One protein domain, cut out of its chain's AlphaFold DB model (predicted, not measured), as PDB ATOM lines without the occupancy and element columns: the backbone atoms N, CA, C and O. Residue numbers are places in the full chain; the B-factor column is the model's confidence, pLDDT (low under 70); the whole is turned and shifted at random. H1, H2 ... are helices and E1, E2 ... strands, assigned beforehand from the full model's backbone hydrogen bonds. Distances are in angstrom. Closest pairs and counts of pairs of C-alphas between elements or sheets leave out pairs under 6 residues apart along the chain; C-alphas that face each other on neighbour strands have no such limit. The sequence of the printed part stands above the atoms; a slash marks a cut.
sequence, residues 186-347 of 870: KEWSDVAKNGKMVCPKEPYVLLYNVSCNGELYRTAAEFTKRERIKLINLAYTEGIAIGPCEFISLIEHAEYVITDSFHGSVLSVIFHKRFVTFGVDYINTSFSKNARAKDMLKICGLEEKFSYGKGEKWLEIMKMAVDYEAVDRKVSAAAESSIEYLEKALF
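This is residues 186 to 347 of the 870 residues of the protein "4Fe-4S ferredoxin-type domain-containing protein" of Dorea sp. 5-2 (UniProt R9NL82). A small sheet of four parallel strands forms the core, with helices on both faces: H2 and H6 cover one face and H4 packs on the other. H3 and H5 each pack on H4, H1 lies beyond H3, and the long helix H7 starts beside H5 and sticks out with its residues 335 to 346 as an arm. The printed part has 162 residues, in the order H1 E1 H2 E2 H3 E3 H4 E4 H5 H6 H7, and its class is mixed, helices and strands. The sheet order is E2 E1 E3 E4. The whole is compact, with a radius of gyration of the C-alphas of 16.2 A and spans of 52 by 41 by 31 A.

Start in the sheet at C-alpha 204, (155.433, 225.313, 261.046), where E1 begins and runs 15.6 A to residue 209. The other strands of the sheet are E2, residues 230 to 235, 16.0 A long from first to last C-alpha, E3, residues 256 to 259, 10.0 A, and E4, residues 274 to 278, 13.7 A. The helices are H1, 186 to 192; H2, 214 to 227, 20.1 A; H3, 244 to 252; H4, 262 to 270; H5, 291 to 300, 14.3 A; and H6, 313 to 319. H7 runs 31.5 A from C-alpha 324 at (156.195, 205.879, 253.375) to C-alpha 346 at (147.825, 186.665, 276.869).

Look across the parallel strands: N 207 and O 232 are 2.9 A apart between E1 and E2, N 206 and O 256 2.8 A between E1 and E3, and N 278 and O 259 2.8 A between E3 and E4. E1, H2, E2 and E3, H4, E4 are strand-helix-strand units, parallel neighbours with a helix between; E2, H3, E3 is a split one, with E1 between its strands, and each crossover is right-handed. H2 lies over E1 at a height over the sheet of 9.1 A, H6 over E4 at 7.9 A on the same face, and H4 at 8.8 A on the opposite face. H3 only grazes the sheet with residues 247 to 251. H3 touches H4 at C-alphas 251 and 268, 6.5 A, and H1 at 245 and 192, 4.6 A, their closest pairs. H5 touches H4 at a shallow tilt of 9 degrees, the same way, closest at C-alphas 293 and 262, 5.4 A. H7 touches H5 with residues 327 to 334 alone, closest at C-alphas 327 and 300, 5.4 A. In each helix every O i to N i+4 pair is within hydrogen-bond range.

The C-alphas of Arg 226 and Phe 347, the two farthest apart, are 54.4 A apart. The printed part has no cut. The long links are H1 to E1, E4 to H5 and H5 to H6. Look for pLDDT under 70 at residues 236 to 239, 281 to 287 and 309 to 312.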
ATOM      1  N   LYS A 186     145.083 206.851 262.024       96.31
ATOM      2  CA  LYS A 186     143.692 207.246 262.271       96.31
ATOM      3  C   LYS A 186     143.325 207.210 263.755       96.31
ATOM      4  O   LYS A 186     142.644 208.114 264.234       96.31
ATOM      5  N   GLU A 187     143.747 206.174 264.475       96.44
ATOM      6  CA  GLU A 187     143.475 206.053 265.911       96.44
ATOM      7  C   GLU A 187     144.156 207.175 266.697       96.44
ATOM      8  O   GLU A 187     143.537 207.767 267.582       96.44
ATOM      9  N   TRP A 188     145.389 207.538 266.335       96.88
ATOM     10  CA  TRP A 188     146.072 208.678 266.942       96.88
ATOM     11  C   TRP A 188     145.439 210.024 266.570       96.88
ATOM     12  O   TRP A 188     145.279 210.870 267.453       96.88
ATOM     13  N   SER A 189     145.006 210.216 265.322       96.12
ATOM     14  CA  SER A 189     144.238 211.399 264.904       96.12
ATOM     15  C   SER A 189     142.932 211.545 265.692       96.12
ATOM     16  O   SER A 189     142.524 212.654 266.037       96.12
ATOM     17  N   ASP A 190     142.254 210.439 266.009       95.06
ATOM     18  CA  ASP A 190     141.035 210.469 266.823       95.06
ATOM     19  C   ASP A 190     141.318 210.896 268.271       95.06
ATOM     20  O   ASP A 190     140.536 211.653 268.849       95.06
ATOM     21  N   VAL A 191     142.463 210.505 268.836       95.00
ATOM     22  CA  VAL A 191     142.919 210.999 270.146       95.00
ATOM     23  C   VAL A 191     143.261 212.491 270.089       95.00
ATOM     24  O   VAL A 191     142.869 213.246 270.981       95.00
ATOM     25  N   ALA A 192     143.946 212.939 269.033       93.38
ATOM     26  CA  ALA A 192     144.362 214.332 268.854       93.38
ATOM     27  C   ALA A 192     143.177 215.318 268.864       93.38
ATOM     28  O   ALA A 192     143.288 216.413 269.418       93.38
ATOM     29  N   LYS A 193     142.015 214.912 268.330       90.69
ATOM     30  CA  LYS A 193     140.775 215.718 268.297       90.69
ATOM     31  C   LYS A 193     140.223 216.079 269.676       90.69
ATOM     32  O   LYS A 193     139.456 217.031 269.781       90.69
ATOM     33  N   ASN A 194     140.601 215.342 270.720       87.69
ATOM     34  CA  ASN A 194     140.179 215.636 272.091       87.69
ATOM     35  C   ASN A 194     140.984 216.783 272.728       87.69
ATOM     36  O   ASN A 194     140.685 217.181 273.855       87.69
ATOM     37  N   GLY A 195     142.011 217.293 272.042       82.75
ATOM     38  CA  GLY A 195     142.767 218.461 272.479       82.75
ATOM     39  C   GLY A 195     141.943 219.747 272.396       82.75
ATOM     40  O   GLY A 195     141.106 219.922 271.513       82.75
ATOM     41  N   LYS A 196     142.188 220.676 273.320       78.38
ATOM     42  CA  LYS A 196     141.515 221.989 273.365       78.38
ATOM     43  C   LYS A 196     142.189 223.024 272.459       78.38
ATOM     44  O   LYS A 196     141.596 224.059 272.158       78.38
ATOM     45  N   MET A 197     143.437 222.783 272.059       78.19
ATOM     46  CA  MET A 197     144.231 223.723 271.269       78.19
ATOM     47  C   MET A 197     143.927 223.613 269.773       78.19
ATOM     48  O   MET A 197     143.918 222.528 269.201       78.19
ATOM     49  N   VAL A 198     143.767 224.764 269.118       75.38
ATOM     50  CA  VAL A 198     143.698 224.850 267.656       75.38
ATOM     51  C   VAL A 198     145.112 225.023 267.102       75.38
ATOM     52  O   VAL A 198     145.769 226.029 267.377       75.38
ATOM     53  N   CYS A 199     145.577 224.051 266.316       82.31
ATOM     54  CA  CYS A 199     146.877 224.116 265.650       82.31
ATOM     55  C   CYS A 199     146.950 225.286 264.647       82.31
ATOM     56  O   CYS A 199     145.931 225.665 264.056       82.31
ATOM     57  N   PRO A 200     148.140 225.881 264.421       84.00
ATOM     58  CA  PRO A 200     148.298 226.920 263.410       84.00
ATOM     59  C   PRO A 200     147.895 226.429 262.017       84.00
ATOM     60  O   PRO A 200     148.226 225.315 261.625       84.00
ATOM     61  N   LYS A 201     147.201 227.287 261.258       83.81
ATOM     62  CA  LYS A 201     146.840 227.010 259.854       83.81
ATOM     63  C   LYS A 201     148.013 227.198 258.888       83.81
ATOM     64  O   LYS A 201     147.976 226.699 257.771       83.81
ATOM     65  N   GLU A 202     149.000 227.988 259.296       89.62
ATOM     66  CA  GLU A 202     150.233 228.234 258.551       89.62
ATOM     67  C   GLU A 202     151.246 227.100 258.793       89.62
ATOM     68  O   GLU A 202     151.279 226.572 259.908       89.62
ATOM     69  N   PRO A 203     152.091 226.741 257.808       92.94
ATOM     70  CA  PRO A 203     153.144 225.748 258.005       92.94
ATOM     71  C   PRO A 203     154.081 226.125 259.157       92.94
ATOM     72  O   PRO A 203     154.465 227.290 259.312       92.94
ATOM     73  N   TYR A 204     154.491 225.131 259.945       95.06
ATOM     74  CA  TYR A 204     155.433 225.313 261.046       95.06
ATOM     75  C   TYR A 204     156.402 224.138 261.194       95.06
ATOM     76  O   TYR A 204     156.134 223.008 260.781       95.06
ATOM     77  N   VAL A 205     157.536 224.435 261.822       94.38
ATOM     78  CA  VAL A 205     158.497 223.462 262.332       94.38
ATOM     79  C   VAL A 205     158.175 223.210 263.796       94.38
ATOM     80  O   VAL A 205     158.153 224.148 264.598       94.38
ATOM     81  N   LEU A 206     157.950 221.953 264.151       94.62
ATOM     82  CA  LEU A 206     157.847 221.524 265.535       94.62
ATOM     83  C   LEU A 206     159.226 221.092 266.035       94.62
ATOM     84  O   LEU A 206     159.827 220.168 265.492       94.62
ATOM     85  N   LEU A 207     159.718 221.743 267.082       92.44
ATOM     86  CA  LEU A 207     160.896 221.306 267.822       92.44
ATOM     87  C   LEU A 207     160.438 220.618 269.105       92.44
ATOM     88  O   LEU A 207     159.886 221.288 269.970       92.44
ATOM     89  N   TYR A 208     160.698 219.320 269.258       91.56
ATOM     90  CA  TYR A 208     160.505 218.615 270.528       91.56
ATOM     91  C   TYR A 208     161.853 218.211 271.130       91.56
ATOM     92  O   TYR A 208     162.453 217.221 270.709       91.56
ATOM     93  N   ASN A 209     162.318 219.012 272.092       83.44
ATOM     94  CA  ASN A 209     163.658 218.978 272.678       83.44
ATOM     95  C   ASN A 209     163.597 218.531 274.149       83.44
ATOM     96  O   ASN A 209     163.466 219.349 275.062       83.44
ATOM     97  N   VAL A 210     163.657 217.220 274.378       78.75
ATOM     98  CA  VAL A 210     163.550 216.597 275.708       78.75
ATOM     99  C   VAL A 210     164.822 216.792 276.527       78.75
ATOM    100  O   VAL A 210     164.729 216.974 277.740       78.75
ATOM    101  N   SER A 211     166.000 216.767 275.897       71.88
ATOM    102  CA  SER A 211     167.282 216.973 276.587       71.88
ATOM    103  C   SER A 211     167.589 218.441 276.890       71.88
ATOM    104  O   SER A 211     168.582 218.725 277.560       71.88
ATOM    105  N   CYS A 212     166.751 219.370 276.412       70.81
ATOM    106  CA  CYS A 212     166.989 220.814 276.445       70.81
ATOM    107  C   CYS A 212     168.340 221.206 275.812       70.81
ATOM    108  O   CYS A 212     169.026 222.117 276.276       70.81
ATOM    109  N   ASN A 213     168.734 220.527 274.731       73.19
ATOM    110  CA  ASN A 213     169.975 220.816 274.022       73.19
ATOM    111  C   ASN A 213     169.884 222.178 273.303       73.19
ATOM    112  O   ASN A 213     169.128 222.348 272.343       73.19
ATOM    113  N   GLY A 214     170.679 223.153 273.752       76.25
ATOM    114  CA  GLY A 214     170.695 224.503 273.183       76.25
ATOM    115  C   GLY A 214     171.264 224.590 271.760       76.25
ATOM    116  O   GLY A 214     170.972 225.541 271.037       76.25
ATOM    117  N   GLU A 215     172.073 223.625 271.321       77.44
ATOM    118  CA  GLU A 215     172.521 223.518 269.924       77.44
ATOM    119  C   GLU A 215     171.375 223.082 269.005       77.44
ATOM    120  O   GLU A 215     171.190 223.666 267.937       77.44
ATOM    121  N   LEU A 216     170.540 222.143 269.462       80.31
ATOM    122  CA  LEU A 216     169.350 221.704 268.730       80.31
ATOM    123  C   LEU A 216     168.349 222.853 268.544       80.31
ATOM    124  O   LEU A 216     167.831 223.058 267.446       80.31
ATOM    125  N   TYR A 217     168.129 223.649 269.595       84.12
ATOM    126  CA  TYR A 217     167.287 224.843 269.508       84.12
ATOM    127  C   TYR A 217     167.831 225.864 268.500       84.12
ATOM    128  O   TYR A 217     167.089 226.324 267.633       84.12
ATOM    129  N   ARG A 218     169.132 226.192 268.573       83.94
ATOM    130  CA  ARG A 218     169.779 227.119 267.624       83.94
ATOM    131  C   ARG A 218     169.636 226.637 266.184       83.94
ATOM    132  O   ARG A 218     169.218 227.407 265.326       83.94
ATOM    133  N   THR A 219     169.884 225.353 265.958       81.12
ATOM    134  CA  THR A 219     169.743 224.695 264.657       81.12
ATOM    135  C   THR A 219     168.323 224.838 264.095       81.12
ATOM    136  O   THR A 219     168.137 225.262 262.952       81.12
ATOM    137  N   ALA A 220     167.302 224.560 264.910       86.25
ATOM    138  CA  ALA A 220     165.906 224.725 264.511       86.25
ATOM    139  C   ALA A 220     165.540 226.198 264.242       86.25
ATOM    140  O   ALA A 220     164.835 226.496 263.278       86.25
ATOM    141  N   ALA A 221     166.032 227.128 265.066       87.12
ATOM    142  CA  ALA A 221     165.783 228.563 264.925       87.12
ATOM    143  C   ALA A 221     166.459 229.177 263.685       87.12
ATOM    144  O   ALA A 221     165.927 230.106 263.077       87.12
ATOM    145  N   GLU A 222     167.630 228.684 263.288       85.00
ATOM    146  CA  GLU A 222     168.295 229.096 262.048       85.00
ATOM    147  C   GLU A 222     167.541 228.594 260.815       85.00
ATOM    148  O   GLU A 222     167.321 229.347 259.862       85.00
ATOM    149  N   PHE A 223     167.075 227.347 260.853       86.12
ATOM    150  CA  PHE A 223     166.291 226.752 259.774       86.12
ATOM    151  C   PHE A 223     164.960 227.471 259.544       86.12
ATOM    152  O   PHE A 223     164.626 227.798 258.406       86.12
ATOM    153  N   THR A 224     164.236 227.801 260.610       88.62
ATOM    154  CA  THR A 224     162.959 228.527 260.516       88.62
ATOM    155  C   THR A 224     163.133 229.932 259.948       88.62
ATOM    156  O   THR A 224     162.336 230.356 259.111       88.62
ATOM    157  N   LYS A 225     164.222 230.630 260.303       87.75
ATOM    158  CA  LYS A 225     164.595 231.916 259.685       87.75
ATOM    159  C   LYS A 225     164.895 231.777 258.192       87.75
ATOM    160  O   LYS A 225     164.445 232.614 257.411       87.75
ATOM    161  N   ARG A 226     165.643 230.741 257.796       85.19
ATOM    162  CA  ARG A 226     166.016 230.483 256.393       85.19
ATOM    163  C   ARG A 226     164.799 230.161 255.529       85.19
ATOM    164  O   ARG A 226     164.648 230.746 254.461       85.19
ATOM    165  N   GLU A 227     163.939 229.259 255.991       85.56
ATOM    166  CA  GLU A 227     162.757 228.803 255.249       85.56
ATOM    167  C   GLU A 227     161.550 229.747 255.414       85.56
ATOM    168  O   GLU A 227     160.559 229.605 254.705       85.56
ATOM    169  N   ARG A 228     161.635 230.743 256.311       88.62
ATOM    170  CA  ARG A 228     160.543 231.675 256.668       88.62
ATOM    171  C   ARG A 228     159.288 230.946 257.162       88.62
ATOM    172  O   ARG A 228     158.166 231.313 256.824       88.62
ATOM    173  N   ILE A 229     159.503 229.920 257.978       91.88
ATOM    174  CA  ILE A 229     158.469 229.062 258.564       91.88
ATOM    175  C   ILE A 229     158.447 229.294 260.076       91.88
ATOM    176  O   ILE A 229     159.484 229.551 260.682       91.88
ATOM    177  N   LYS A 230     157.277 229.217 260.712       92.00
ATOM    178  CA  LYS A 230     157.142 229.420 262.161       92.00
ATOM    179  C   LYS A 230     157.784 228.280 262.956       92.00
ATOM    180  O   LYS A 230     157.679 227.124 262.564       92.00
ATOM    181  N   LEU A 231     158.404 228.591 264.096       91.00
ATOM    182  CA  LEU A 231     158.897 227.594 265.052       91.00
ATOM    183  C   LEU A 231     157.906 227.432 266.208       91.00
ATOM    184  O   LEU A 231     157.551 228.421 266.852       91.00
ATOM    185  N   ILE A 232     157.521 226.195 266.512       91.31
ATOM    186  CA  ILE A 232     156.841 225.828 267.758       91.31
ATOM    187  C   ILE A 232     157.819 225.009 268.596       91.31
ATOM    188  O   ILE A 232     158.230 223.925 268.189       91.31
ATOM    189  N   ASN A 233     158.208 225.544 269.754       87.75
ATOM    190  CA  ASN A 233     159.148 224.895 270.664       87.75
ATOM    191  C   ASN A 233     158.405 224.152 271.781       87.75
ATOM    192  O   ASN A 233     157.713 224.770 272.592       87.75
ATOM    193  N   LEU A 234     158.600 222.840 271.842       84.44
ATOM    194  CA  LEU A 234     158.216 221.961 272.939       84.44
ATOM    195  C   LEU A 234     159.486 221.546 273.685       84.44
ATOM    196  O   LEU A 234     160.262 220.712 273.217       84.44
ATOM    197  N   ALA A 235     159.701 222.137 274.854       74.12
ATOM    198  CA  ALA A 235     160.836 221.862 275.726       74.12
ATOM    199  C   ALA A 235     160.393 221.960 277.188       74.12
ATOM    200  O   ALA A 235     159.541 222.778 277.527       74.12
ATOM    201  N   TYR A 236     161.007 221.160 278.061       63.31
ATOM    202  CA  TYR A 236     160.621 221.074 279.475       63.31
ATOM    203  C   TYR A 236     160.969 222.307 280.314       63.31
ATOM    204  O   TYR A 236     160.516 222.392 281.451       63.31
ATOM    205  N   THR A 237     161.763 223.245 279.797       56.97
ATOM    206  CA  THR A 237     162.181 224.448 280.537       56.97
ATOM    207  C   THR A 237     161.836 225.765 279.835       56.97
ATOM    208  O   THR A 237     161.828 226.793 280.498       56.97
ATOM    209  N   GLU A 238     161.531 225.760 278.528       63.09
ATOM    210  CA  GLU A 238     161.323 226.984 277.718       63.09
ATOM    211  C   GLU A 238     160.350 226.780 276.525       63.09
ATOM    212  O   GLU A 238     160.403 227.497 275.522       63.09
ATOM    213  N   GLY A 239     159.497 225.751 276.583       69.88
ATOM    214  CA  GLY A 239     158.497 225.451 275.552       69.88
ATOM    215  C   GLY A 239     157.084 225.905 275.913       69.88
ATOM    216  O   GLY A 239     156.821 226.343 277.032       69.88
ATOM    217  N   ILE A 240     156.150 225.773 274.967       81.81
ATOM    218  CA  ILE A 240     154.724 225.941 275.277       81.81
ATOM    219  C   ILE A 240     154.242 224.794 276.180       81.81
ATOM    220  O   ILE A 240     154.561 223.628 275.945       81.81
ATOM    221  N   ALA A 241     153.467 225.126 277.213       84.19
ATOM    222  CA  ALA A 241     152.875 224.143 278.114       84.19
ATOM    223  C   ALA A 241     151.615 223.543 277.471       84.19
ATOM    224  O   ALA A 241     150.660 224.267 277.201       84.19
ATOM    225  N   ILE A 242     151.630 222.233 277.203       89.31
ATOM    226  CA  ILE A 242     150.535 221.504 276.538       89.31
ATOM    227  C   ILE A 242     150.321 220.111 277.150       89.31
ATOM    228  O   ILE A 242     151.197 219.612 277.864       89.31
ATOM    229  N   GLY A 243     149.179 219.485 276.846       91.94
ATOM    230  CA  GLY A 243     148.849 218.108 277.215       91.94
ATOM    231  C   GLY A 243     149.109 217.076 276.108       91.94
ATOM    232  O   GLY A 243     149.540 217.428 275.004       91.94
ATOM    233  N   PRO A 244     148.886 215.773 276.386       94.38
ATOM    234  CA  PRO A 244     149.166 214.699 275.430       94.38
ATOM    235  C   PRO A 244     148.357 214.767 274.129       94.38
ATOM    236  O   PRO A 244     148.911 214.480 273.071       94.38
ATOM    237  N   CYS A 245     147.086 215.184 274.170       95.06
ATOM    238  CA  CYS A 245     146.270 215.337 272.960       95.06
ATOM    239  C   CYS A 245     146.834 216.425 272.037       95.06
ATOM    240  O   CYS A 245     146.999 216.211 270.835       95.06
ATOM    241  N   GLU A 246     147.178 217.581 272.606       93.88
ATOM    242  CA  GLU A 246     147.783 218.696 271.878       93.88
ATOM    243  C   GLU A 246     149.155 218.325 271.310       93.88
ATOM    244  O   GLU A 246     149.490 218.730 270.199       93.88
ATOM    245  N   PHE A 247     149.937 217.531 272.046       94.88
ATOM    246  CA  PHE A 247     151.228 217.027 271.586       94.88
ATOM    247  C   PHE A 247     151.093 216.172 270.318       94.88
ATOM    248  O   PHE A 247     151.825 216.400 269.354       94.88
ATOM    249  N   ILE A 248     150.131 215.242 270.291       96.25
ATOM    250  CA  ILE A 248     149.837 214.429 269.099       96.25
ATOM    251  C   ILE A 248     149.397 215.339 267.944       96.25
ATOM    252  O   ILE A 248     149.955 215.251 266.851       96.25
ATOM    253  N   SER A 249     148.455 216.256 268.200       95.38
ATOM    254  CA  SER A 249     147.911 217.155 267.172       95.38
ATOM    255  C   SER A 249     148.981 218.049 266.536       95.38
ATOM    256  O   SER A 249     148.981 218.247 265.320       95.38
ATOM    257  N   LEU A 250     149.931 218.555 267.329       95.25
ATOM    258  CA  LEU A 250     151.045 219.355 266.816       95.25
ATOM    259  C   LEU A 250     151.994 218.550 265.928       95.25
ATOM    260  O   LEU A 250     152.528 219.092 264.966       95.25
ATOM    261  N   ILE A 251     152.235 217.275 266.230       96.19
ATOM    262  CA  ILE A 251     153.063 216.434 265.356       96.19
ATOM    263  C   ILE A 251     152.308 216.145 264.058       96.19
ATOM    264  O   ILE A 251     152.875 216.317 262.982       96.19
ATOM    265  N   GLU A 252     151.028 215.776 264.148       95.75
ATOM    266  CA  GLU A 252     150.155 215.474 263.005       95.75
ATOM    267  C   GLU A 252     150.046 216.635 262.001       95.75
ATOM    268  O   GLU A 252     149.972 216.400 260.795       95.75
ATOM    269  N   HIS A 253     150.086 217.887 262.462       95.12
ATOM    270  CA  HIS A 253     149.924 219.067 261.603       95.12
ATOM    271  C   HIS A 253     151.239 219.800 261.286       95.12
ATOM    272  O   HIS A 253     151.211 220.826 260.608       95.12
ATOM    273  N   ALA A 254     152.385 219.316 261.772       95.44
ATOM    274  CA  ALA A 254     153.677 219.931 261.484       95.44
ATOM    275  C   ALA A 254     154.098 219.715 260.021       95.44
ATOM    276  O   ALA A 254     153.901 218.642 259.454       95.44
ATOM    277  N   GLU A 255     154.759 220.712 259.428       94.19
ATOM    278  CA  GLU A 255     155.426 220.544 258.128       94.19
ATOM    279  C   GLU A 255     156.777 219.836 258.308       94.19
ATOM    280  O   GLU A 255     157.153 218.971 257.516       94.19
ATOM    281  N   TYR A 256     157.495 220.191 259.381       94.44
ATOM    282  CA  TYR A 256     158.770 219.584 259.760       94.44
ATOM    283  C   TYR A 256     158.811 219.276 261.257       94.44
ATOM    284  O   TYR A 256     158.362 220.093 262.062       94.44
ATOM    285  N   VAL A 257     159.426 218.157 261.639       94.94
ATOM    286  CA  VAL A 257     159.650 217.785 263.045       94.94
ATOM    287  C   VAL A 257     161.141 217.605 263.326       94.94
ATOM    288  O   VAL A 257     161.813 216.758 262.742       94.94
ATOM    289  N   ILE A 258     161.671 218.394 264.255       93.19
ATOM    290  CA  ILE A 258     163.037 218.270 264.770       93.19
ATOM    291  C   ILE A 258     162.933 217.752 266.199       93.19
ATOM    292  O   ILE A 258     162.294 218.385 267.039       93.19
ATOM    293  N   THR A 259     163.544 216.609 266.507       92.38
ATOM    294  CA  THR A 259     163.423 216.043 267.854       92.38
ATOM    295  C   THR A 259     164.628 215.220 268.273       92.38
ATOM    296  O   THR A 259     165.281 214.600 267.447       92.38
ATOM    297  N   ASP A 260     164.908 215.188 269.569       89.94
ATOM    298  CA  ASP A 260     165.816 214.236 270.225       89.94
ATOM    299  C   ASP A 260     165.043 213.150 271.007       89.94
ATOM    300  O   ASP A 260     165.609 212.354 271.758       89.94
ATOM    301  N   SER A 261     163.717 213.125 270.851       90.12
ATOM    302  CA  SER A 261     162.819 212.236 271.570       90.12
ATOM    303  C   SER A 261     162.488 210.999 270.756       90.12
ATOM    304  O   SER A 261     162.102 211.077 269.586       90.12
ATOM    305  N   PHE A 262     162.516 209.847 271.427       91.25
ATOM    306  CA  PHE A 262     162.004 208.594 270.879       91.25
ATOM    307  C   PHE A 262     160.544 208.734 270.411       91.25
ATOM    308  O   PHE A 262     160.246 208.474 269.252       91.25
ATOM    309  N   HIS A 263     159.649 209.229 271.273       92.75
ATOM    310  CA  HIS A 263     158.218 209.326 270.957       92.75
ATOM    311  C   HIS A 263     157.907 210.413 269.922       92.75
ATOM    312  O   HIS A 263     157.005 210.236 269.109       92.75
ATOM    313  N   GLY A 264     158.685 211.504 269.902       94.69
ATOM    314  CA  GLY A 264     158.601 212.494 268.823       94.69
ATOM    315  C   GLY A 264     158.943 211.880 267.463       94.69
ATOM    316  O   GLY A 264     158.276 212.157 266.471       94.69
ATOM    317  N   SER A 265     159.945 210.997 267.435       95.56
ATOM    318  CA  SER A 265     160.373 210.295 266.221       95.56
ATOM    319  C   SER A 265     159.338 209.261 265.774       95.56
ATOM    320  O   SER A 265     158.955 209.255 264.611       95.56
ATOM    321  N   VAL A 266     158.826 208.437 266.697       95.69
ATOM    322  CA  VAL A 266     157.804 207.416 266.395       95.69
ATOM    323  C   VAL A 266     156.531 208.040 265.820       95.69
ATOM    324  O   VAL A 266     156.064 207.604 264.772       95.69
ATOM    325  N   LEU A 267     155.989 209.091 266.443       97.56
ATOM    326  CA  LEU A 267     154.795 209.760 265.911       97.56
ATOM    327  C   LEU A 267     155.067 210.461 264.569       97.56
ATOM    328  O   LEU A 267     154.183 210.512 263.722       97.56
ATOM    329  N   SER A 268     156.289 210.956 264.339       97.50
ATOM    330  CA  SER A 268     156.671 211.517 263.032       97.50
ATOM    331  C   SER A 268     156.677 210.462 261.926       97.50
ATOM    332  O   SER A 268     156.318 210.774 260.793       97.50
ATOM    333  N   VAL A 269     157.058 209.221 262.250       97.06
ATOM    334  CA  VAL A 269     156.937 208.084 261.331       97.06
ATOM    335  C   VAL A 269     155.466 207.785 261.058       97.06
ATOM    336  O   VAL A 269     155.094 207.727 259.896       97.06
ATOM    337  N   ILE A 270     154.633 207.675 262.099       97.25
ATOM    338  CA  ILE A 270     153.204 207.330 261.974       97.25
ATOM    339  C   ILE A 270     152.422 208.359 261.145       97.25
ATOM    340  O   ILE A 270     151.608 207.972 260.321       97.25
ATOM    341  N   PHE A 271     152.669 209.659 261.336       97.75
ATOM    342  CA  PHE A 271     151.961 210.726 260.610       97.75
ATOM    343  C   PHE A 271     152.672 211.197 259.330       97.75
ATOM    344  O   PHE A 271     152.406 212.300 258.835       97.75
ATOM    345  N   HIS A 272     153.633 210.414 258.838       96.44
ATOM    346  CA  HIS A 272     154.367 210.666 257.592       96.44
ATOM    347  C   HIS A 272     155.026 212.059 257.508       96.44
ATOM    348  O   HIS A 272     154.948 212.758 256.495       96.44
ATOM    349  N   LYS A 273     155.666 212.508 258.595       95.44
ATOM    350  CA  LYS A 273     156.256 213.857 258.693       95.44
ATOM    351  C   LYS A 273     157.664 213.928 258.151       95.44
ATOM    352  O   LYS A 273     158.464 213.032 258.363       95.44
ATOM    353  N   ARG A 274     158.045 215.066 257.570       94.69
ATOM    354  CA  ARG A 274     159.464 215.342 257.307       94.69
ATOM    355  C   ARG A 274     160.165 215.578 258.636       94.69
ATOM    356  O   ARG A 274     159.897 216.574 259.304       94.69
ATOM    357  N   PHE A 275     161.030 214.655 259.037       95.19
ATOM    358  CA  PHE A 275     161.642 214.710 260.358       95.19
ATOM    359  C   PHE A 275     163.127 214.375 260.361       95.19
ATOM    360  O   PHE A 275     163.674 213.830 259.399       95.19
ATOM    361  N   VAL A 276     163.764 214.706 261.480       93.50
ATOM    362  CA  VAL A 276     165.116 214.281 261.839       93.50
ATOM    363  C   VAL A 276     165.164 213.976 263.335       93.50
ATOM    364  O   VAL A 276     164.652 214.743 264.158       93.50
ATOM    365  N   THR A 277     165.806 212.864 263.678       92.81
ATOM    366  CA  THR A 277     166.043 212.450 265.061       92.81
ATOM    367  C   THR A 277     167.480 212.759 265.450       92.81
ATOM    368  O   THR A 277     168.421 212.236 264.856       92.81
ATOM    369  N   PHE A 278     167.664 213.593 266.464       89.62
ATOM    370  CA  PHE A 278     168.971 213.929 267.003       89.62
ATOM    371  C   PHE A 278     169.374 212.984 268.135       89.62
ATOM    372  O   PHE A 278     168.551 212.570 268.951       89.62
ATOM    373  N   GLY A 279     170.665 212.662 268.197       85.06
ATOM    374  CA  GLY A 279     171.236 211.924 269.316       85.06
ATOM    375  C   GLY A 279     171.210 212.730 270.618       85.06
ATOM    376  O   GLY A 279     171.570 213.905 270.640       85.06
ATOM    377  N   VAL A 280     170.813 212.074 271.706       75.06
ATOM    378  CA  VAL A 280     170.740 212.627 273.070       75.06
ATOM    379  C   VAL A 280     172.117 212.647 273.743       75.06
ATOM    380  O   VAL A 280     172.401 213.515 274.563       75.06
ATOM    381  N   ASP A 281     172.984 211.696 273.394       68.69
ATOM    382  CA  ASP A 281     174.377 211.642 273.839       68.69
ATOM    383  C   ASP A 281     175.338 211.340 272.680       68.69
ATOM    384  O   ASP A 281     174.944 210.841 271.626       68.69
ATOM    385  N   TYR A 282     176.614 211.674 272.874       62.34
ATOM    386  CA  TYR A 282     177.699 211.398 271.923       62.34
ATOM    387  C   TYR A 282     178.498 210.140 272.297       62.34
ATOM    388  O   TYR A 282     179.568 209.893 271.741       62.34
ATOM    389  N   ILE A 283     178.005 209.368 273.265       57.81
ATOM    390  CA  ILE A 283     178.704 208.210 273.811       57.81
ATOM    391  C   ILE A 283     178.514 207.043 272.838       57.81
ATOM    392  O   ILE A 283     177.392 206.699 272.475       57.81
ATOM    393  N   ASN A 284     179.616 206.431 272.404       55.66
ATOM    394  CA  ASN A 284     179.602 205.276 271.502       55.66
ATOM    395  C   ASN A 284     179.814 203.964 272.277       55.66
ATOM    396  O   ASN A 284     180.722 203.193 271.974       55.66
ATOM    397  N   THR A 285     179.013 203.748 273.322       63.00
ATOM    398  CA  THR A 285     179.027 202.538 274.162       63.00
ATOM    399  C   THR A 285     177.624 201.932 274.247       63.00
ATOM    400  O   THR A 285     176.641 202.563 273.848       63.00
ATOM    401  N   SER A 286     177.508 200.722 274.803       58.50
ATOM    402  CA  SER A 286     176.217 200.064 275.069       58.50
ATOM    403  C   SER A 286     175.313 200.855 276.034       58.50
ATOM    404  O   SER A 286     174.099 200.662 276.046       58.50
ATOM    405  N   PHE A 287     175.859 201.817 276.783       60.62
ATOM    406  CA  PHE A 287     175.099 202.703 277.671       60.62
ATOM    407  C   PHE A 287     174.488 203.925 276.962       60.62
ATOM    408  O   PHE A 287     173.819 204.732 277.609       60.62
ATOM    409  N   SER A 288     174.684 204.080 275.646       72.44
ATOM    410  CA  SER A 288     174.092 205.187 274.888       72.44
ATOM    411  C   SER A 288     172.563 205.150 274.934       72.44
ATOM    412  O   SER A 288     171.926 204.142 274.610       72.44
ATOM    413  N   LYS A 289     171.954 206.298 275.238       76.00
ATOM    414  CA  LYS A 289     170.496 206.503 275.242       76.00
ATOM    415  C   LYS A 289     169.895 206.518 273.837       76.00
ATOM    416  O   LYS A 289     168.671 206.474 273.690       76.00
ATOM    417  N   ASN A 290     170.750 206.569 272.814       83.19
ATOM    418  CA  ASN A 290     170.366 206.593 271.405       83.19
ATOM    419  C   ASN A 290     169.956 205.223 270.863       83.19
ATOM    420  O   ASN A 290     169.317 205.180 269.812       83.19
ATOM    421  N   ALA A 291     170.319 204.127 271.547       83.56
ATOM    422  CA  ALA A 291     170.032 202.762 271.099       83.56
ATOM    423  C   ALA A 291     168.551 202.589 270.726       83.56
ATOM    424  O   ALA A 291     168.231 202.092 269.655       83.56
ATOM    425  N   ARG A 292     167.656 203.155 271.542       86.81
ATOM    426  CA  ARG A 292     166.202 203.087 271.344       86.81
ATOM    427  C   ARG A 292     165.743 203.701 270.027       86.81
ATOM    428  O   ARG A 292     165.011 203.082 269.266       86.81
ATOM    429  N   ALA A 293     166.180 204.931 269.760       89.44
ATOM    430  CA  ALA A 293     165.804 205.637 268.543       89.44
ATOM    431  C   ALA A 293     166.411 204.967 267.303       89.44
ATOM    432  O   ALA A 293     165.732 204.835 266.292       89.44
ATOM    433  N   LYS A 294     167.665 204.506 267.391       90.69
ATOM    434  CA  LYS A 294     168.349 203.824 266.285       90.69
ATOM    435  C   LYS A 294     167.711 202.483 265.936       90.69
ATOM    436  O   LYS A 294     167.478 202.230 264.759       90.69
ATOM    437  N   ASP A 295     167.406 201.657 266.933       91.00
ATOM    438  CA  ASP A 295     166.756 200.362 266.721       91.00
ATOM    439  C   ASP A 295     165.363 200.539 266.106       91.00
ATOM    440  O   ASP A 295     165.025 199.850 265.147       91.00
ATOM    441  N   MET A 296     164.586 201.517 266.585       93.94
ATOM    442  CA  MET A 296     163.280 201.840 266.005       93.94
ATOM    443  C   MET A 296     163.395 202.323 264.556       93.94
ATOM    444  O   MET A 296     162.694 201.811 263.687       93.94
ATOM    445  N   LEU A 297     164.315 203.247 264.257       95.00
ATOM    446  CA  LEU A 297     164.526 203.709 262.883       95.00
ATOM    447  C   LEU A 297     164.968 202.566 261.964       95.00
ATOM    448  O   LEU A 297     164.510 202.498 260.830       95.00
ATOM    449  N   LYS A 298     165.773 201.625 262.465       95.00
ATOM    450  CA  LYS A 298     166.159 200.416 261.729       95.00
ATOM    451  C   LYS A 298     164.972 199.508 261.412       95.00
ATOM    452  O   LYS A 298     164.885 199.003 260.295       95.00
ATOM    453  N   ILE A 299     164.041 199.328 262.351       93.62
ATOM    454  CA  ILE A 299     162.784 198.595 262.105       93.62
ATOM    455  C   ILE A 299     161.996 199.270 260.972       93.62
ATOM    456  O   ILE A 299     161.532 198.595 260.056       93.62
ATOM    457  N   CYS A 300     161.917 200.601 260.984       94.88
ATOM    458  CA  CYS A 300     161.239 201.389 259.952       94.88
ATOM    459  C   CYS A 300     162.006 201.448 258.616       94.88
ATOM    460  O   CYS A 300     161.421 201.790 257.590       94.88
ATOM    461  N   GLY A 301     163.300 201.104 258.594       95.00
ATOM    462  CA  GLY A 301     164.183 201.313 257.444       95.00
ATOM    463  C   GLY A 301     164.494 202.782 257.169       95.00
ATOM    464  O   GLY A 301     164.484 203.177 256.006       95.00
ATOM    465  N   LEU A 302     164.657 203.564 258.234       96.12
ATOM    466  CA  LEU A 302     164.886 205.009 258.248       96.12
ATOM    467  C   LEU A 302     166.145 205.374 259.050       96.12
ATOM    468  O   LEU A 302     166.197 206.421 259.700       96.12
ATOM    469  N   GLU A 303     167.156 204.503 259.090       94.06
ATOM    470  CA  GLU A 303     168.396 204.723 259.848       94.06
ATOM    471  C   GLU A 303     169.075 206.058 259.507       94.06
ATOM    472  O   GLU A 303     169.675 206.707 260.369       94.06
ATOM    473  N   GLU A 304     168.947 206.502 258.261       91.69
ATOM    474  CA  GLU A 304     169.469 207.766 257.753       91.69
ATOM    475  C   GLU A 304     168.762 209.006 258.319       91.69
ATOM    476  O   GLU A 304     169.309 210.105 258.227       91.69
ATOM    477  N   LYS A 305     167.592 208.854 258.957       93.44
ATOM    478  CA  LYS A 305     166.899 209.937 259.676       93.44
ATOM    479  C   LYS A 305     167.528 210.273 261.032       93.44
ATOM    480  O   LYS A 305     167.104 211.238 261.672       93.44
ATOM    481  N   PHE A 306     168.561 209.541 261.458       91.75
ATOM    482  CA  PHE A 306     169.313 209.813 262.682       91.75
ATOM    483  C   PHE A 306     170.522 210.736 262.441       91.75
ATOM    484  O   PHE A 306     171.330 210.510 261.540       91.75
ATOM    485  N   SER A 307     170.716 211.742 263.299       87.69
ATOM    486  CA  SER A 307     171.823 212.701 263.210       87.69
ATOM    487  C   SER A 307     172.478 212.983 264.564       87.69
ATOM    488  O   SER A 307     171.819 213.096 265.591       87.69
ATOM    489  N   TYR A 308     173.799 213.180 264.561       79.62
ATOM    490  CA  TYR A 308     174.550 213.711 265.709       79.62
ATOM    491  C   TYR A 308     174.725 215.239 265.656       79.62
ATOM    492  O   TYR A 308     175.477 215.800 266.441       79.62
ATOM    493  N   GLY A 309     174.075 215.924 264.710       64.25
ATOM    494  CA  GLY A 309     173.963 217.384 264.713       64.25
ATOM    495  C   GLY A 309     175.185 218.200 264.288       64.25
ATOM    496  O   GLY A 309     175.178 219.408 264.482       64.25
ATOM    497  N   LYS A 310     176.209 217.605 263.660       60.66
ATOM    498  CA  LYS A 310     177.360 218.363 263.130       60.66
ATOM    499  C   LYS A 310     177.186 218.729 261.646       60.66
ATOM    500  O   LYS A 310     177.081 217.837 260.804       60.66
ATOM    501  N   GLY A 311     177.255 220.027 261.328       63.22
ATOM    502  CA  GLY A 311     177.320 220.569 259.955       63.22
ATOM    503  C   GLY A 311     175.990 220.578 259.183       63.22
ATOM    504  O   GLY A 311     174.936 220.315 259.750       63.22
ATOM    505  N   GLU A 312     176.024 220.861 257.872       61.62
ATOM    506  CA  GLU A 312     174.816 220.959 257.017       61.62
ATOM    507  C   GLU A 312     174.122 219.611 256.733       61.62
ATOM    508  O   GLU A 312     172.997 219.581 256.236       61.62
ATOM    509  N   LYS A 313     174.747 218.485 257.102       73.94
ATOM    510  CA  LYS A 313     174.278 217.124 256.786       73.94
ATOM    511  C   LYS A 313     172.877 216.809 257.327       73.94
ATOM    512  O   LYS A 313     172.150 216.014 256.744       73.94
ATOM    513  N   TRP A 314     172.457 217.435 258.428       81.69
ATOM    514  CA  TRP A 314     171.111 217.220 258.966       81.69
ATOM    515  C   TRP A 314     170.012 217.880 258.109       81.69
ATOM    516  O   TRP A 314     168.891 217.377 258.093       81.69
ATOM    517  N   LEU A 315     170.309 218.965 257.371       82.19
ATOM    518  CA  LEU A 315     169.340 219.576 256.450       82.19
ATOM    519  C   LEU A 315     169.053 218.648 255.268       82.19
ATOM    520  O   LEU A 315     167.907 218.558 254.828       82.19
ATOM    521  N   GLU A 316     170.079 217.956 254.771       84.69
ATOM    522  CA  GLU A 316     169.930 216.930 253.735       84.69
ATOM    523  C   GLU A 316     169.014 215.809 254.233       84.69
ATOM    524  O   GLU A 316     168.042 215.467 253.563       84.69
ATOM    525  N   ILE A 317     169.253 215.323 255.457       87.50
ATOM    526  CA  ILE A 317     168.421 214.306 256.115       87.50
ATOM    527  C   ILE A 317     166.963 214.773 256.243       87.50
ATOM    528  O   ILE A 317     166.043 214.033 255.883       87.50
ATOM    529  N   MET A 318     166.740 216.004 256.714       87.94
ATOM    530  CA  MET A 318     165.403 216.585 256.885       87.94
ATOM    531  C   MET A 318     164.632 216.661 255.560       87.94
ATOM    532  O   MET A 318     163.445 216.338 255.511       87.94
ATOM    533  N   LYS A 319     165.301 217.082 254.478       85.44
ATOM    534  CA  LYS A 319     164.690 217.261 253.148       85.44
ATOM    535  C   LYS A 319     164.626 215.975 252.323       85.44
ATOM    536  O   LYS A 319     164.019 215.974 251.255       85.44
ATOM    537  N   MET A 320     165.231 214.892 252.801       87.75
ATOM    538  CA  MET A 320     165.241 213.613 252.105       87.75
ATOM    539  C   MET A 320     163.824 213.046 251.970       87.75
ATOM    540  O   MET A 320     163.114 212.897 252.974       87.75
ATOM    541  N   ALA A 321     163.442 212.716 250.734       88.75
ATOM    542  CA  ALA A 321     162.190 212.037 250.430       88.75
ATOM    543  C   ALA A 321     162.163 210.647 251.079       88.75
ATOM    544  O   ALA A 321     163.172 209.943 251.090       88.75
ATOM    545  N   VAL A 322     161.007 210.272 251.618       93.75
ATOM    546  CA  VAL A 322     160.780 208.986 252.279       93.75
ATOM    547  C   VAL A 322     159.670 208.259 251.535       93.75
ATOM    548  O   VAL A 322     158.613 208.839 251.286       93.75
ATOM    549  N   ASP A 323     159.914 206.998 251.184       94.38
ATOM    550  CA  ASP A 323     158.888 206.089 250.675       94.38
ATOM    551  C   ASP A 323     158.079 205.538 251.857       94.38
ATOM    552  O   ASP A 323     158.415 204.500 252.435       94.38
ATOM    553  N   TYR A 324     157.036 206.271 252.247       95.50
ATOM    554  CA  TYR A 324     156.195 205.879 253.375       95.50
ATOM    555  C   TYR A 324     155.396 204.603 253.117       95.50
ATOM    556  O   TYR A 324     155.132 203.888 254.071       95.50
ATOM    557  N   GLU A 325     155.123 204.216 251.866       95.44
ATOM    558  CA  GLU A 325     154.492 202.916 251.606       95.44
ATOM    559  C   GLU A 325     155.418 201.758 252.006       95.44
ATOM    560  O   GLU A 325     154.976 200.745 252.557       95.44
ATOM    561  N   ALA A 326     156.722 201.882 251.737       95.75
ATOM    562  CA  ALA A 326     157.706 200.900 252.180       95.75
ATOM    563  C   ALA A 326     157.899 200.908 253.702       95.75
ATOM    564  O   ALA A 326     158.050 199.833 254.292       95.75
ATOM    565  N   VAL A 327     157.883 202.090 254.325       96.38
ATOM    566  CA  VAL A 327     157.959 202.240 255.787       96.38
ATOM    567  C   VAL A 327     156.737 201.614 256.454       96.38
ATOM    568  O   VAL A 327     156.904 200.778 257.337       96.38
ATOM    569  N   ASP A 328     155.528 201.930 255.991       96.06
ATOM    570  CA  ASP A 328     154.271 201.418 256.536       96.06
ATOM    571  C   ASP A 328     154.224 199.892 256.468       96.06
ATOM    572  O   ASP A 328     153.904 199.250 257.462       96.06
ATOM    573  N   ARG A 329     154.658 199.275 255.356       96.31
ATOM    574  CA  ARG A 329     154.767 197.804 255.270       96.31
ATOM    575  C   ARG A 329     155.665 197.213 256.362       96.31
ATOM    576  O   ARG A 329     155.327 196.172 256.923       96.31
ATOM    577  N   LYS A 330     156.803 197.847 256.663       96.31
ATOM    578  CA  LYS A 330     157.722 197.385 257.720       96.31
ATOM    579  C   LYS A 330     157.143 197.609 259.115       96.31
ATOM    580  O   LYS A 330     157.218 196.711 259.950       96.31
ATOM    581  N   VAL A 331     156.553 198.782 259.351       95.00
ATOM    582  CA  VAL A 331     155.909 199.141 260.621       95.00
ATOM    583  C   VAL A 331     154.739 198.204 260.909       95.00
ATOM    584  O   VAL A 331     154.692 197.632 261.995       95.00
ATOM    585  N   SER A 332     153.855 197.971 259.937       95.19
ATOM    586  CA  SER A 332     152.736 197.033 260.062       95.19
ATOM    587  C   SER A 332     153.215 195.611 260.331       95.19
ATOM    588  O   SER A 332     152.726 194.998 261.271       95.19
ATOM    589  N   ALA A 333     154.219 195.108 259.606       96.00
ATOM    590  CA  ALA A 333     154.757 193.767 259.855       96.00
ATOM    591  C   ALA A 333     155.353 193.622 261.272       96.00
ATOM    592  O   ALA A 333     155.149 192.610 261.945       96.00
ATOM    593  N   ALA A 334     156.070 194.640 261.756       95.75
ATOM    594  CA  ALA A 334     156.629 194.639 263.106       95.75
ATOM    595  C   ALA A 334     155.542 194.762 264.192       95.75
ATOM    596  O   ALA A 334     155.627 194.103 265.236       95.75
ATOM    597  N   ALA A 335     154.505 195.569 263.948       96.00
ATOM    598  CA  ALA A 335     153.342 195.691 264.821       96.00
ATOM    599  C   ALA A 335     152.541 194.382 264.874       96.00
ATOM    600  O   ALA A 335     152.223 193.920 265.966       96.00
ATOM    601  N   GLU A 336     152.292 193.733 263.733       96.25
ATOM    602  CA  GLU A 336     151.632 192.424 263.640       96.25
ATOM    603  C   GLU A 336     152.395 191.359 264.431       96.25
ATOM    604  O   GLU A 336     151.808 190.707 265.290       96.25
ATOM    605  N   SER A 337     153.717 191.256 264.260       96.31
ATOM    606  CA  SER A 337     154.543 190.325 265.045       96.31
ATOM    607  C   SER A 337     154.494 190.611 266.556       96.31
ATOM    608  O   SER A 337     154.466 189.695 267.381       96.31
ATOM    609  N   SER A 338     154.421 191.886 266.944       96.69
ATOM    610  CA  SER A 338     154.297 192.286 268.353       96.69
ATOM    611  C   SER A 338     152.910 191.980 268.929       96.69
ATOM    612  O   SER A 338     152.781 191.598 270.096       96.69
ATOM    613  N   ILE A 339     151.871 192.090 268.101       95.69
ATOM    614  CA  ILE A 339     150.509 191.664 268.416       95.69
ATOM    615  C   ILE A 339     150.429 190.142 268.548       95.69
ATOM    616  O   ILE A 339     149.825 189.672 269.506       95.69
ATOM    617  N   GLU A 340     151.076 189.370 267.676       95.19
ATOM    618  CA  GLU A 340     151.165 187.907 267.800       95.19
ATOM    619  C   GLU A 340     151.868 187.496 269.100       95.19
ATOM    620  O   GLU A 340     151.425 186.571 269.787       95.19
ATOM    621  N   TYR A 341     152.935 188.206 269.489       95.38
ATOM    622  CA  TYR A 341     153.565 188.022 270.796       95.38
ATOM    623  C   TYR A 341     152.573 188.289 271.935       95.38
ATOM    624  O   TYR A 341     152.467 187.462 272.841       95.38
ATOM    625  N   LEU A 342     151.830 189.404 271.892       93.38
ATOM    626  CA  LEU A 342     150.810 189.724 272.898       93.38
ATOM    627  C   LEU A 342     149.713 188.669 272.945       93.38
ATOM    628  O   LEU A 342     149.354 188.231 274.031       93.38
ATOM    629  N   GLU A 343     149.197 188.236 271.802       92.69
ATOM    630  CA  GLU A 343     148.169 187.203 271.721       92.69
ATOM    631  C   GLU A 343     148.678 185.896 272.307       92.69
ATOM    632  O   GLU A 343     148.031 185.347 273.190       92.69
ATOM    633  N   LYS A 344     149.870 185.436 271.922       92.06
ATOM    634  CA  LYS A 344     150.493 184.238 272.494       92.06
ATOM    635  C   LYS A 344     150.713 184.375 274.003       92.06
ATOM    636  O   LYS A 344     150.454 183.431 274.751       92.06
ATOM    637  N   ALA A 345     151.188 185.534 274.452       92.06
ATOM    638  CA  ALA A 345     151.463 185.794 275.857       92.06
ATOM    639  C   ALA A 345     150.167 185.864 276.674       92.06
ATOM    640  O   ALA A 345     150.080 185.243 277.729       92.06
ATOM    641  N   LEU A 346     149.125 186.544 276.199       90.69
ATOM    642  CA  LEU A 346     147.825 186.665 276.869       90.69
ATOM    643  C   LEU A 346     147.023 185.361 276.796       90.69
ATOM    644  O   LEU A 346     146.376 184.967 277.778       90.69
ATOM    645  N   PHE A 347     147.123 184.644 275.675       84.06
ATOM    646  CA  PHE A 347     146.428 183.387 275.444       84.06
ATOM    647  C   PHE A 347     146.806 182.397 276.531       84.06
ATOM    648  O   PHE A 347     147.960 182.015 276.733       84.06
TER     649      PHE A 347